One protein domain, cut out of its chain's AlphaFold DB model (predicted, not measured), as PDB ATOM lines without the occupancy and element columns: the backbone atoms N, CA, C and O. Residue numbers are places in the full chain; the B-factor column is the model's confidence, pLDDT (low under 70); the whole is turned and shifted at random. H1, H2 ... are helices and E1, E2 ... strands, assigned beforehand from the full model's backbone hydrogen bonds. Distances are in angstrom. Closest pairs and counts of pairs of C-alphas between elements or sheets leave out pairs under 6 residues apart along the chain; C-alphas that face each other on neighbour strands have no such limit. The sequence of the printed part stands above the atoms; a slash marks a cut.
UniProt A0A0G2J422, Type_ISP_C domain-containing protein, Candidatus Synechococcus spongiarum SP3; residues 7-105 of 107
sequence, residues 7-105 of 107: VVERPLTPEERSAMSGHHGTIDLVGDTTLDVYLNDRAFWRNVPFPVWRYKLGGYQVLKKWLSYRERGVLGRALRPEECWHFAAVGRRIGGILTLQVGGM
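This is residues 7 to 105 of the 107 residues of the protein "Type_ISP_C domain-containing protein" of Candidatus Synechococcus spongiarum SP3 (UniProt A0A0G2J422). One long helix, H6, 33.4 A from first to last C-alpha, runs along much of the longest axis of the domain, with a small three-stranded sheet along one side of it, nearest through E3, and the short helices H3 and H4 packed on it as well. H1 and H2 lie beyond the end of the sheet where E1 ends and E2 begins, and at the far end of the domain residues 72 to 77, with H5, stick out as a turn that leads back into H6. The printed part has 99 residues with six named helices and three named strands, in the order E1 H1 H2 E2 E3 H3 H4 H5 H6. The sheet has the order E1, E2, E3 and is antiparallel; the class is mixed, helices and strands. The whole is compact, with a radius of gyration of the C-alphas of 14.3 A and spans of 43 by 32 by 21 A.

E1, residues 7 to 11, begins at C-alpha 7 (-18.070, 14.939, 42.163) and is 13.3 A long. H1 is residues 14 to 20, and H2 residues 26 to 30. E2, residues 33 to 38, is 16.2 A long, and E3, residues 44 to 49, is 13.8 A. H3 is residues 50 to 54, H4 residues 62 to 68, and H5 residues 72 to 75. H6, residues 81 to 103, is 33.4 A long, from C-alpha 81 (-1.406, 22.463, 50.041) to C-alpha 103 (-6.909, 21.278, 17.087).

E1 and E2 are antiparallel neighbours at 149 degrees, with N 8 and O 36 at 2.9 A. E2 and E3 form a hairpin at 150 degrees, with N 35 and O 48 at 2.8 A. H3 is on the sheet, over E2, at a height of 9.1 A. H6 only grazes the sheet with residues 84 to 95; its closest C-alphas to E3 are those of Gly 91 and Val 48, 7.6 A apart. H6 touches H3 with residues 91 to 98 alone, closest at the C-alphas of Gly 95 and Val 52, 5.7 A. H6 touches H4 with residues 87 to 91 alone, closest at the C-alphas of Gly 91 and Leu 63, 7.2 A, at a shallow tilt of 22 degrees, opposite ways. H6 touches H2 with residues 95 to 99 alone, closest at the C-alphas of Thr 99 and Leu 29, 6.6 A. H1 and H2 only just touch, only at the corner, with 3 pairs of C-alphas within 8 A, the closest being Met 20 and Ile 27, 6.4 A. H1 and H6 are apart, as are H5 and H6. In H1, H2, H3, H4 and H6 every O i to N i+4 pair is within hydrogen-bond range; H5 is too short for such a pair.

The two C-alphas farthest apart are those of Gly 76 and Met 105, 44.6 A. The printed part has no cut and no long link. The mean pLDDT of the printed part is 88.0, with residues 21 to 25, 27 and 103 to 105 under 70.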
ATOM      1  N   VAL A   7     -18.168  14.021  43.292       92.69
ATOM      2  CA  VAL A   7     -18.070  14.939  42.163       92.69
ATOM      3  C   VAL A   7     -19.463  15.486  41.896       92.69
ATOM      4  O   VAL A   7     -20.417  14.713  41.859       92.69
ATOM      5  N   VAL A   8     -19.582  16.801  41.754       94.69
ATOM      6  CA  VAL A   8     -20.850  17.467  41.449       94.69
ATOM      7  C   VAL A   8     -20.719  18.142  40.098       94.69
ATOM      8  O   VAL A   8     -19.818  18.951  39.903       94.69
ATOM      9  N   GLU A   9     -21.597  17.795  39.167       95.12
ATOM     10  CA  GLU A   9     -21.711  18.513  37.903       95.12
ATOM     11  C   GLU A   9     -22.513  19.797  38.108       95.12
ATOM     12  O   GLU A   9     -23.530  19.804  38.807       95.12
ATOM     13  N   ARG A  10     -22.051  20.889  37.505       93.06
ATOM     14  CA  ARG A  10     -22.736  22.178  37.548       93.06
ATOM     15  C   ARG A  10     -22.529  22.969  36.257       93.06
ATOM     16  O   ARG A  10     -21.489  22.814  35.613       93.06
ATOM     17  N   PRO A  11     -23.454  23.871  35.902       91.75
ATOM     18  CA  PRO A  11     -23.243  24.791  34.793       91.75
ATOM     19  C   PRO A  11     -22.120  25.790  35.098       91.75
ATOM     20  O   PRO A  11     -21.906  26.180  36.255       91.75
ATOM     21  N   LEU A  12     -21.418  26.218  34.049       86.56
ATOM     22  CA  LEU A  12     -20.570  27.407  34.104       86.56
ATOM     23  C   LEU A  12     -21.432  28.653  34.301       86.56
ATOM     24  O   LEU A  12     -22.464  28.825  33.650       86.56
ATOM     25  N   THR A  13     -20.982  29.545  35.176       89.44
ATOM     26  CA  THR A  13     -21.574  30.884  35.290       89.44
ATOM     27  C   THR A  13     -21.212  31.740  34.066       89.44
ATOM     28  O   THR A  13     -20.202  31.462  33.407       89.44
ATOM     29  N   PRO A  14     -21.998  32.782  33.738       86.69
ATOM     30  CA  PRO A  14     -21.665  33.707  32.654       86.69
ATOM     31  C   PRO A  14     -20.270  34.328  32.807       86.69
ATOM     32  O   PRO A  14     -19.531  34.441  31.829       86.69
ATOM     33  N   GLU A  15     -19.877  34.658  34.038       87.31
ATOM     34  CA  GLU A  15     -18.570  35.229  34.363       87.31
ATOM     35  C   GLU A  15     -17.443  34.221  34.110       87.31
ATOM     36  O   GLU A  15     -16.433  34.559  33.491       87.31
ATOM     37  N   GLU A  16     -17.623  32.964  34.533       86.19
ATOM     38  CA  GLU A  16     -16.663  31.888  34.265       86.19
ATOM     39  C   GLU A  16     -16.530  31.630  32.760       86.19
ATOM     40  O   GLU A  16     -15.415  31.512  32.258       86.19
ATOM     41  N   ARG A  17     -17.643  31.618  32.016       82.69
ATOM     42  CA  ARG A  17     -17.619  31.455  30.556       82.69
ATOM     43  C   ARG A  17     -16.864  32.595  29.875       82.69
ATOM     44  O   ARG A  17     -16.025  32.338  29.013       82.69
ATOM     45  N   SER A  18     -17.122  33.839  30.278       83.31
ATOM     46  CA  SER A  18     -16.441  35.006  29.714       83.31
ATOM     47  C   SER A  18     -14.948  35.041  30.051       83.31
ATOM     48  O   SER A  18     -14.156  35.527  29.249       83.31
ATOM     49  N   ALA A  19     -14.534  34.523  31.208       82.31
ATOM     50  CA  ALA A  19     -13.115  34.402  31.541       82.31
ATOM     51  C   ALA A  19     -12.390  33.362  30.659       82.31
ATOM     52  O   ALA A  19     -11.177  33.441  30.460       82.31
ATOM     53  N   MET A  20     -13.127  32.390  30.115       74.50
ATOM     54  CA  MET A  20     -12.588  31.287  29.315       74.50
ATOM     55  C   MET A  20     -12.587  31.569  27.806       74.50
ATOM     56  O   MET A  20     -11.792  30.967  27.086       74.50
ATOM     57  N   SER A  21     -13.399  32.517  27.324       68.56
ATOM     58  CA  SER A  21     -13.551  32.834  25.893       68.56
ATOM     59  C   SER A  21     -12.322  33.432  25.211       68.56
ATOM     60  O   SER A  21     -12.271  33.468  23.988       68.56
ATOM     61  N   GLY A  22     -11.316  33.869  25.971       64.81
ATOM     62  CA  GLY A  22     -10.047  34.362  25.423       64.81
ATOM     63  C   GLY A  22      -9.041  33.274  25.023       64.81
ATOM     64  O   GLY A  22      -7.984  33.608  24.496       64.81
ATOM     65  N   HIS A  23      -9.326  31.992  25.283       67.38
ATOM     66  CA  HIS A  23      -8.378  30.896  25.068       67.38
ATOM     67  C   HIS A  23      -8.894  29.938  23.984       67.38
ATOM     68  O   HIS A  23      -9.877  29.221  24.182       67.38
ATOM     69  N   HIS A  24      -8.217  29.917  22.834       64.06
ATOM     70  CA  HIS A  24      -8.564  29.063  21.694       64.06
ATOM     71  C   HIS A  24      -8.643  27.577  22.107       64.06
ATOM     72  O   HIS A  24      -7.795  27.096  22.861       64.06
ATOM     73  N   GLY A  25      -9.700  26.873  21.683       64.94
ATOM     74  CA  GLY A  25      -9.964  25.462  22.013       64.94
ATOM     75  C   GLY A  25     -10.281  25.160  23.488       64.94
ATOM     76  O   GLY A  25     -10.463  24.000  23.857       64.94
ATOM     77  N   THR A  26     -10.342  26.173  24.365       70.50
ATOM     78  CA  THR A  26     -10.663  25.976  25.792       70.50
ATOM     79  C   THR A  26     -12.164  25.846  26.021       70.50
ATOM     80  O   THR A  26     -12.580  24.992  26.798       70.50
ATOM     81  N   ILE A  27     -12.985  26.648  25.338       68.62
ATOM     82  CA  ILE A  27     -14.449  26.548  25.454       68.62
ATOM     83  C   ILE A  27     -14.950  25.208  24.919       68.62
ATOM     84  O   ILE A  27     -15.744  24.560  25.596       68.62
ATOM     85  N   ASP A  28     -14.436  24.756  23.776       74.50
ATOM     86  CA  ASP A  28     -14.879  23.501  23.156       74.50
ATOM     87  C   ASP A  28     -14.539  22.289  24.029       74.50
ATOM     88  O   ASP A  28     -15.316  21.342  24.136       74.50
ATOM     89  N   LEU A  29     -13.399  22.345  24.732       79.69
ATOM     90  CA  LEU A  29     -13.006  21.316  25.690       79.69
ATOM     91  C   LEU A  29     -13.881  21.314  26.951       79.69
ATOM     92  O   LEU A  29     -14.105  20.263  27.554       79.69
ATOM     93  N   VAL A  30     -14.298  22.488  27.418       81.62
ATOM     94  CA  VAL A  30     -14.988  22.615  28.705       81.62
ATOM     95  C   VAL A  30     -16.490  22.398  28.561       81.62
ATOM     96  O   VAL A  30     -17.078  21.749  29.423       81.62
ATOM     97  N   GLY A  31     -17.092  22.867  27.469       82.25
ATOM     98  CA  GLY A  31     -18.532  22.800  27.248       82.25
ATOM     99  C   GLY A  31     -19.322  23.693  28.208       82.25
ATOM    100  O   GLY A  31     -18.818  24.691  28.722       82.25
ATOM    101  N   ASP A  32     -20.586  23.335  28.444       84.50
ATOM    102  CA  ASP A  32     -21.509  24.143  29.251       84.50
ATOM    103  C   ASP A  32     -21.473  23.820  30.751       84.50
ATOM    104  O   ASP A  32     -21.878  24.646  31.578       84.50
ATOM    105  N   THR A  33     -20.976  22.634  31.113       89.25
ATOM    106  CA  THR A  33     -20.923  22.145  32.492       89.25
ATOM    107  C   THR A  33     -19.509  21.749  32.903       89.25
ATOM    108  O   THR A  33     -18.671  21.333  32.108       89.25
ATOM    109  N   THR A  34     -19.230  21.889  34.196       92.81
ATOM    110  CA  THR A  34     -17.971  21.477  34.815       92.81
ATOM    111  C   THR A  34     -18.227  20.670  36.073       92.81
ATOM    112  O   THR A  34     -19.343  20.595  36.585       92.81
ATOM    113  N   LEU A  35     -17.165  20.045  36.565       94.75
ATOM    114  CA  LEU A  35     -17.182  19.223  37.752       94.75
ATOM    115  C   LEU A  35     -16.522  19.947  38.926       94.75
ATOM    116  O   LEU A  35     -15.397  20.442  38.825       94.75
ATOM    117  N   ASP A  36     -17.196  19.906  40.068       95.25
ATOM    118  CA  ASP A  36     -16.643  20.256  41.365       95.25
ATOM    119  C   ASP A  36     -16.200  18.967  42.074       95.25
ATOM    120  O   ASP A  36     -17.012  18.089  42.378       95.25
ATOM    121  N   VAL A  37     -14.894  18.822  42.309       93.81
ATOM    122  CA  VAL A  37     -14.268  17.598  42.838       93.81
ATOM    123  C   VAL A  37     -13.931  17.780  44.319       93.81
ATOM    124  O   VAL A  37     -13.025  18.536  44.666       93.81
ATOM    125  N   TYR A  38     -14.642  17.076  45.202       91.25
ATOM    126  CA  TYR A  38     -14.632  17.327  46.651       91.25
ATOM    127  C   TYR A  38     -13.573  16.538  47.423       91.25
ATOM    128  O   TYR A  38     -13.709  15.341  47.655       91.25
ATOM    129  N   LEU A  39     -12.567  17.214  47.967       86.56
ATOM    130  CA  LEU A  39     -11.613  16.593  48.894       86.56
ATOM    131  C   LEU A  39     -12.288  16.105  50.184       86.56
ATOM    132  O   LEU A  39     -11.947  15.043  50.718       86.56
ATOM    133  N   ASN A  40     -13.223  16.914  50.678       84.19
ATOM    134  CA  ASN A  40     -14.066  16.701  51.851       84.19
ATOM    135  C   ASN A  40     -15.299  17.620  51.746       84.19
ATOM    136  O   ASN A  40     -15.467  18.301  50.740       84.19
ATOM    137  N   ASP A  41     -16.134  17.689  52.781       86.06
ATOM    138  CA  ASP A  41     -17.381  18.474  52.748       86.06
ATOM    139  C   ASP A  41     -17.189  19.995  52.651       86.06
ATOM    140  O   ASP A  41     -18.139  20.716  52.358       86.06
ATOM    141  N   ARG A  42     -15.974  20.496  52.898       88.00
ATOM    142  CA  ARG A  42     -15.654  21.931  52.950       88.00
ATOM    143  C   ARG A  42     -14.715  22.396  51.840       88.00
ATOM    144  O   ARG A  42     -14.647  23.588  51.573       88.00
ATOM    145  N   ALA A  43     -13.966  21.482  51.227       89.56
ATOM    146  CA  ALA A  43     -12.930  21.804  50.255       89.56
ATOM    147  C   ALA A  43     -13.108  20.987  48.978       89.56
ATOM    148  O   ALA A  43     -13.235  19.761  49.018       89.56
ATOM    149  N   PHE A  44     -13.060  21.670  47.840       93.44
ATOM    150  CA  PHE A  44     -13.187  21.076  46.517       93.44
ATOM    151  C   PHE A  44     -12.389  21.879  45.489       93.44
ATOM    152  O   PHE A  44     -12.092  23.057  45.702       93.44
ATOM    153  N   TRP A  45     -12.054  21.247  44.367       94.88
ATOM    154  CA  TRP A  45     -11.636  21.970  43.169       94.88
ATOM    155  C   TRP A  45     -12.853  22.262  42.319       94.88
ATOM    156  O   TRP A  45     -13.572  21.340  41.943       94.88
ATOM    157  N   ARG A  46     -13.053  23.540  42.024       93.06
ATOM    158  CA  ARG A  46     -14.113  24.035  41.152       93.06
ATOM    159  C   ARG A  46     -13.639  24.047  39.699       93.06
ATOM    160  O   ARG A  46     -12.443  24.222  39.462       93.06
ATOM    161  N   ASN A  47     -14.569  23.952  38.750       92.00
ATOM    162  CA  ASN A  47     -14.288  24.117  37.314       92.00
ATOM    163  C   ASN A  47     -13.351  23.051  36.723       92.00
ATOM    164  O   ASN A  47     -12.503  23.367  35.890       92.00
ATOM    165  N   VAL A  48     -13.466  21.786  37.133       93.44
ATOM    166  CA  VAL A  48     -12.732  20.698  36.470       93.44
ATOM    167  C   VAL A  48     -13.498  20.287  35.204       93.44
ATOM    168  O   VAL A  48     -14.633  19.823  35.324       93.44
ATOM    169  N   PRO A  49     -12.930  20.416  33.989       92.88
ATOM    170  CA  PRO A  49     -13.633  20.028  32.768       92.88
ATOM    171  C   PRO A  49     -13.907  18.524  32.722       92.88
ATOM    172  O   PRO A  49     -13.070  17.711  33.135       92.88
ATOM    173  N   PHE A  50     -15.057  18.133  32.177       93.12
ATOM    174  CA  PHE A  50     -15.452  16.725  32.113       93.12
ATOM    175  C   PHE A  50     -14.461  15.849  31.317       93.12
ATOM    176  O   PHE A  50     -14.089  14.780  31.824       93.12
ATOM    177  N   PRO A  51     -13.931  16.281  30.150       93.06
ATOM    178  CA  PRO A  51     -12.910  15.514  29.433       93.06
ATOM    179  C   PRO A  51     -11.610  15.346  30.229       93.06
ATOM    180  O   PRO A  51     -11.017  14.268  30.225       93.06
ATOM    181  N   VAL A  52     -11.209  16.371  30.990       95.19
ATOM    182  CA  VAL A  52     -10.021  16.331  31.860       95.19
ATOM    183  C   VAL A  52     -10.199  15.314  32.986       95.19
ATOM    184  O   VAL A  52      -9.305  14.509  33.244       95.19
ATOM    185  N   TRP A  53     -11.363  15.301  33.640       94.69
ATOM    186  CA  TRP A  53     -11.666  14.325  34.690       94.69
ATOM    187  C   TRP A  53     -11.722  12.886  34.161       94.69
ATOM    188  O   TRP A  53     -11.247  11.956  34.819       94.69
ATOM    189  N   ARG A  54     -12.268  12.694  32.954       94.00
ATOM    190  CA  ARG A  54     -12.392  11.379  32.308       94.00
ATOM    191  C   ARG A  54     -11.117  10.876  31.648       94.00
ATOM    192  O   ARG A  54     -11.094   9.700  31.277       94.00
ATOM    193  N   TYR A  55     -10.094  11.714  31.504       95.25
ATOM    194  CA  TYR A  55      -8.857  11.353  30.829       95.25
ATOM    195  C   TYR A  55      -8.240  10.079  31.416       95.25
ATOM    196  O   TYR A  55      -8.040   9.951  32.633       95.25
ATOM    197  N   LYS A  56      -7.941   9.126  30.527       95.25
ATOM    198  CA  LYS A  56      -7.363   7.833  30.886       95.25
ATOM    199  C   LYS A  56      -5.968   7.667  30.306       95.25
ATOM    200  O   LYS A  56      -5.735   7.987  29.148       95.25
ATOM    201  N   LEU A  57      -5.091   7.050  31.091       93.75
ATOM    202  CA  LEU A  57      -3.788   6.566  30.647       93.75
ATOM    203  C   LEU A  57      -3.620   5.116  31.110       93.75
ATOM    204  O   LEU A  57      -3.825   4.810  32.287       93.75
ATOM    205  N   GLY A  58      -3.319   4.209  30.177       91.62
ATOM    206  CA  GLY A  58      -3.202   2.774  30.474       91.62
ATOM    207  C   GLY A  58      -4.477   2.165  31.077       91.62
ATOM    208  O   GLY A  58      -4.395   1.331  31.971       91.62
ATOM    209  N   GLY A  59      -5.658   2.642  30.661       91.69
ATOM    210  CA  GLY A  59      -6.964   2.173  31.150       91.69
ATOM    211  C   GLY A  59      -7.467   2.828  32.445       91.69
ATOM    212  O   GLY A  59      -8.647   2.693  32.774       91.69
ATOM    213  N   TYR A  60      -6.633   3.602  33.147       92.12
ATOM    214  CA  TYR A  60      -6.987   4.231  34.423       92.12
ATOM    215  C   TYR A  60      -7.303   5.716  34.275       92.12
ATOM    216  O   TYR A  60      -6.568   6.433  33.605       92.12
ATOM    217  N   GLN A  61      -8.344   6.195  34.968       94.44
ATOM    218  CA  GLN A  61      -8.612   7.633  35.102       94.44
ATOM    219  C   GLN A  61      -7.520   8.285  35.956       94.44
ATOM    220  O   GLN A  61      -7.384   7.962  37.140       94.44
ATOM    221  N   VAL A  62      -6.743   9.190  35.356       95.19
ATOM    222  CA  VAL A  62      -5.494   9.696  35.950       95.19
ATOM    223  C   VAL A  62      -5.753  10.442  37.257       95.19
ATOM    224  O   VAL A  62      -5.170  10.102  38.286       95.19
ATOM    225  N   LEU A  63      -6.664  11.419  37.243       94.56
ATOM    226  CA  LEU A  63      -6.952  12.254  38.414       94.56
ATOM    227  C   LEU A  63      -7.611  11.459  39.546       94.56
ATOM    228  O   LEU A  63      -7.216  11.591  40.705       94.56
ATOM    229  N   LYS A  64      -8.554  10.568  39.218       92.06
ATOM    230  CA  LYS A  64      -9.203   9.698  40.208       92.06
ATOM    231  C   LYS A  64      -8.193   8.773  40.895       92.06
ATOM    232  O   LYS A  64      -8.192   8.665  42.117       92.06
ATOM    233  N   LYS A  65      -7.291   8.156  40.125       91.94
ATOM    234  CA  LYS A  65      -6.240   7.276  40.662       91.94
ATOM    235  C   LYS A  65      -5.193   8.046  41.475       91.94
ATOM    236  O   LYS A  65      -4.698   7.547  42.482       91.94
ATOM    237  N   TRP A  66      -4.871   9.279  41.077       93.56
ATOM    238  CA  TRP A  66      -3.980  10.144  41.853       93.56
ATOM    239  C   TRP A  66      -4.537  10.416  43.258       93.56
ATOM    240  O   TRP A  66      -3.780  10.368  44.231       93.56
ATOM    241  N   LEU A  67      -5.853  10.659  43.353       91.75
ATOM    242  CA  LEU A  67      -6.554  10.888  44.618       91.75
ATOM    243  C   LEU A  67      -6.652   9.620  45.468       91.75
ATOM    244  O   LEU A  67      -6.406   9.707  46.668       91.75
ATOM    245  N   SER A  68      -6.937   8.456  44.874       89.50
ATOM    246  CA  SER A  68      -7.107   7.206  45.636       89.50
ATOM    247  C   SER A  68      -5.855   6.815  46.427       89.50
ATOM    248  O   SER A  68      -5.945   6.331  47.549       89.50
ATOM    249  N   TYR A  69      -4.660   7.085  45.890       90.31
ATOM    250  CA  TYR A  69      -3.399   6.831  46.601       90.31
ATOM    251  C   TYR A  69      -3.069   7.857  47.691       90.31
ATOM    252  O   TYR A  69      -2.112   7.674  48.440       90.31
ATOM    253  N   ARG A  70      -3.827   8.953  47.776       90.94
ATOM    254  CA  ARG A  70      -3.619  10.049  48.736       90.94
ATOM    255  C   ARG A  70      -4.800  10.242  49.670       90.94
ATOM    256  O   ARG A  70      -4.893  11.249  50.373       90.94
ATOM    257  N   GLU A  71      -5.701   9.271  49.710       87.00
ATOM    258  CA  GLU A  71      -6.716   9.215  50.744       87.00
ATOM    259  C   GLU A  71      -6.056   9.116  52.119       87.00
ATOM    260  O   GLU A  71      -5.053   8.427  52.293       87.00
ATOM    261  N   ARG A  72      -6.640   9.781  53.121       87.12
ATOM    262  CA  ARG A  72      -6.090   9.822  54.485       87.12
ATOM    263  C   ARG A  72      -5.802   8.426  55.049       87.12
ATOM    264  O   ARG A  72      -4.795   8.263  55.725       87.12
ATOM    265  N   GLY A  73      -6.663   7.444  54.767       87.25
ATOM    266  CA  GLY A  73      -6.474   6.059  55.213       87.25
ATOM    267  C   GLY A  73      -5.276   5.356  54.565       87.25
ATOM    268  O   GLY A  73      -4.665   4.510  55.199       87.25
ATOM    269  N   VAL A  74      -4.906   5.742  53.340       89.81
ATOM    270  CA  VAL A  74      -3.744   5.198  52.611       89.81
ATOM    271  C   VAL A  74      -2.466   5.949  52.988       89.81
ATOM    272  O   VAL A  74      -1.424   5.351  53.218       89.81
ATOM    273  N   LEU A  75      -2.549   7.278  53.063       91.38
ATOM    274  CA  LEU A  75      -1.405   8.165  53.272       91.38
ATOM    275  C   LEU A  75      -0.999   8.290  54.752       91.38
ATOM    276  O   LEU A  75       0.088   8.776  55.050       91.38
ATOM    277  N   GLY A  76      -1.903   7.958  55.681       93.81
ATOM    278  CA  GLY A  76      -1.730   8.150  57.126       93.81
ATOM    279  C   GLY A  76      -1.762   9.614  57.587       93.81
ATOM    280  O   GLY A  76      -1.609   9.901  58.771       93.81
ATOM    281  N   ARG A  77      -1.971  10.570  56.674       93.69
ATOM    282  CA  ARG A  77      -1.986  12.014  56.953       93.69
ATOM    283  C   ARG A  77      -2.952  12.759  56.031       93.69
ATOM    284  O   ARG A  77      -3.479  12.195  55.076       93.69
ATOM    285  N   ALA A  78      -3.177  14.042  56.310       89.75
ATOM    286  CA  ALA A  78      -3.872  14.931  55.380       89.75
ATOM    287  C   ALA A  78      -3.017  15.220  54.133       89.75
ATOM    288  O   ALA A  78      -1.781  15.208  54.199       89.75
ATOM    289  N   LEU A  79      -3.693  15.532  53.024       91.19
ATOM    290  CA  LEU A  79      -3.087  16.179  51.860       91.19
ATOM    291  C   LEU A  79      -2.524  17.544  52.259       91.19
ATOM    292  O   LEU A  79      -3.159  18.290  53.008       91.19
ATOM    293  N   ARG A  80      -1.340  17.864  51.748       94.38
ATOM    294  CA  ARG A  80      -0.702  19.169  51.918       94.38
ATOM    295  C   ARG A  80      -1.147  20.141  50.821       94.38
ATOM    296  O   ARG A  80      -1.526  19.690  49.735       94.38
ATOM    297  N   PRO A  81      -1.069  21.462  51.054       94.12
ATOM    298  CA  PRO A  81      -1.406  22.463  50.041       94.12
ATOM    299  C   PRO A  81      -0.673  22.258  48.711       94.12
ATOM    300  O   PRO A  81      -1.288  22.353  47.650       94.12
ATOM    301  N   GLU A  82       0.604  21.876  48.748       96.88
ATOM    302  CA  GLU A  82       1.417  21.669  47.547       96.88
ATOM    303  C   GLU A  82       0.917  20.474  46.728       96.88
ATOM    304  O   GLU A  82       0.914  20.509  45.498       96.88
ATOM    305  N   GLU A  83       0.436  19.425  47.400       95.44
ATOM    306  CA  GLU A  83      -0.190  18.275  46.745       95.44
ATOM    307  C   GLU A  83      -1.504  18.700  46.079       95.44
ATOM    308  O   GLU A  83      -1.796  18.280  44.957       95.44
ATOM    309  N   CYS A  84      -2.266  19.592  46.716       93.88
ATOM    310  CA  CYS A  84      -3.490  20.119  46.128       93.88
ATOM    311  C   CYS A  84      -3.229  20.992  44.890       93.88
ATOM    312  O   CYS A  84      -3.969  20.918  43.905       93.88
ATOM    313  N   TRP A  85      -2.168  21.799  44.911       95.38
ATOM    314  CA  TRP A  85      -1.737  22.572  43.746       95.38
ATOM    315  C   TRP A  85      -1.208  21.676  42.634       95.38
ATOM    316  O   TRP A  85      -1.489  21.921  41.460       95.38
ATOM    317  N   HIS A  86      -0.490  20.612  42.995       96.62
ATOM    318  CA  HIS A  86      -0.005  19.631  42.039       96.62
ATOM    319  C   HIS A  86      -1.160  18.939  41.308       96.62
ATOM    320  O   HIS A  86      -1.114  18.833  40.085       96.62
ATOM    321  N   PHE A  87      -2.227  18.550  42.015       95.69
ATOM    322  CA  PHE A  87      -3.439  18.012  41.389       95.69
ATOM    323  C   PHE A  87      -4.006  18.971  40.330       95.69
ATOM    324  O   PHE A  87      -4.235  18.573  39.186       95.69
ATOM    325  N   ALA A  88      -4.153  20.254  40.674       95.12
ATOM    326  CA  ALA A  88      -4.637  21.268  39.738       95.12
ATOM    327  C   ALA A  88      -3.686  21.459  38.539       95.12
ATOM    328  O   ALA A  88      -4.137  21.623  37.406       95.12
ATOM    329  N   ALA A  89      -2.369  21.402  38.759       97.00
ATOM    330  CA  ALA A  89      -1.376  21.484  37.690       97.00
ATOM    331  C   ALA A  89      -1.444  20.278  36.739       97.00
ATOM    332  O   ALA A  89      -1.356  20.459  35.526       97.00
ATOM    333  N   VAL A  90      -1.644  19.062  37.260       96.62
ATOM    334  CA  VAL A  90      -1.858  17.856  36.442       96.62
ATOM    335  C   VAL A  90      -3.144  17.982  35.627       96.62
ATOM    336  O   VAL A  90      -3.118  17.720  34.428       96.62
ATOM    337  N   GLY A  91      -4.237  18.457  36.234       95.44
ATOM    338  CA  GLY A  91      -5.486  18.733  35.519       95.44
ATOM    339  C   GLY A  91      -5.298  19.715  34.358       95.44
ATOM    340  O   GLY A  91      -5.730  19.434  33.244       95.44
ATOM    341  N   ARG A  92      -4.568  20.818  34.573       93.25
ATOM    342  CA  ARG A  92      -4.243  21.780  33.503       93.25
ATOM    343  C   ARG A  92      -3.381  21.178  32.392       93.25
ATOM    344  O   ARG A  92      -3.628  21.459  31.227       93.25
ATOM    345  N   ARG A  93      -2.399  20.332  32.728       95.31
ATOM    346  CA  ARG A  93      -1.566  19.632  31.730       95.31
ATOM    347  C   ARG A  93      -2.394  18.686  30.865       95.31
ATOM    348  O   ARG A  93      -2.229  18.686  29.653       95.31
ATOM    349  N   ILE A  94      -3.298  17.922  31.480       95.31
ATOM    350  CA  ILE A  94      -4.253  17.076  30.752       95.31
ATOM    351  C   ILE A  94      -5.130  17.941  29.840       95.31
ATOM    352  O   ILE A  94      -5.307  17.594  28.679       95.31
ATOM    353  N   GLY A  95      -5.625  19.079  30.339       92.12
ATOM    354  CA  GLY A  95      -6.377  20.039  29.532       92.12
ATOM    355  C   GLY A  95      -5.605  20.487  28.292       92.12
ATOM    356  O   GLY A  95      -6.118  20.362  27.190       92.12
ATOM    357  N   GLY A  96      -4.342  20.892  28.455       90.75
ATOM    358  CA  GLY A  96      -3.481  21.268  27.330       90.75
ATOM    359  C   GLY A  96      -3.280  20.144  26.308       90.75
ATOM    360  O   GLY A  96      -3.356  20.396  25.111       90.75
ATOM    361  N   ILE A  97      -3.086  18.898  26.760       91.44
ATOM    362  CA  ILE A  97      -2.989  17.731  25.863       91.44
ATOM    363  C   ILE A  97      -4.278  17.567  25.053       91.44
ATOM    364  O   ILE A  97      -4.217  17.402  23.840       91.44
ATOM    365  N   LEU A  98      -5.436  17.633  25.712       90.38
ATOM    366  CA  LEU A  98      -6.729  17.472  25.051       90.38
ATOM    367  C   LEU A  98      -7.006  18.606  24.056       90.38
ATOM    368  O   LEU A  98      -7.472  18.336  22.956       90.38
ATOM    369  N   THR A  99      -6.665  19.851  24.394       87.38
ATOM    370  CA  THR A  99      -6.790  20.989  23.471       87.38
ATOM    371  C   THR A  99      -5.927  20.802  22.219       87.38
ATOM    372  O   THR A  99      -6.407  21.047  21.117       87.38
ATOM    373  N   LEU A 100      -4.689  20.310  22.359       86.81
ATOM    374  CA  LEU A 100      -3.828  20.008  21.207       86.81
ATOM    375  C   LEU A 100      -4.381  18.871  20.335       86.81
ATOM    376  O   LEU A 100      -4.184  18.882  19.126       86.81
ATOM    377  N   GLN A 101      -5.072  17.895  20.929       83.44
ATOM    378  CA  GLN A 101      -5.711  16.814  20.175       83.44
ATOM    379  C   GLN A 101      -6.931  17.294  19.384       83.44
ATOM    380  O   GLN A 101      -7.140  16.833  18.267       83.44
ATOM    381  N   VAL A 102      -7.717  18.216  19.948       70.62
ATOM    382  CA  VAL A 102      -8.889  18.798  19.274       70.62
ATOM    383  C   VAL A 102      -8.464  19.639  18.068       70.62
ATOM    384  O   VAL A 102      -9.034  19.473  16.998       70.62
ATOM    385  N   GLY A 103      -7.414  20.458  18.198       61.94
ATOM    386  CA  GLY A 103      -6.909  21.278  17.087       61.94
ATOM    387  C   GLY A 103      -6.231  20.496  15.951       61.94
ATOM    388  O   GLY A 103      -6.031  21.048  14.880       61.94
ATOM    389  N   GLY A 104      -5.879  19.223  16.161       57.12
ATOM    390  CA  GLY A 104      -5.289  18.355  15.131       57.12
ATOM    391  C   GLY A 104      -6.301  17.510  14.346       57.12
ATOM    392  O   GLY A 104      -5.888  16.722  13.504       57.12
ATOM    393  N   MET A 105      -7.602  17.614  14.644       53.12
ATOM    394  CA  MET A 105      -8.678  16.913  13.921       53.12
ATOM    395  C   MET A 105      -9.317  17.757  12.803       53.12
ATOM    396  O   MET A 105     -10.263  17.292  12.171       53.12
TER     397      MET A 105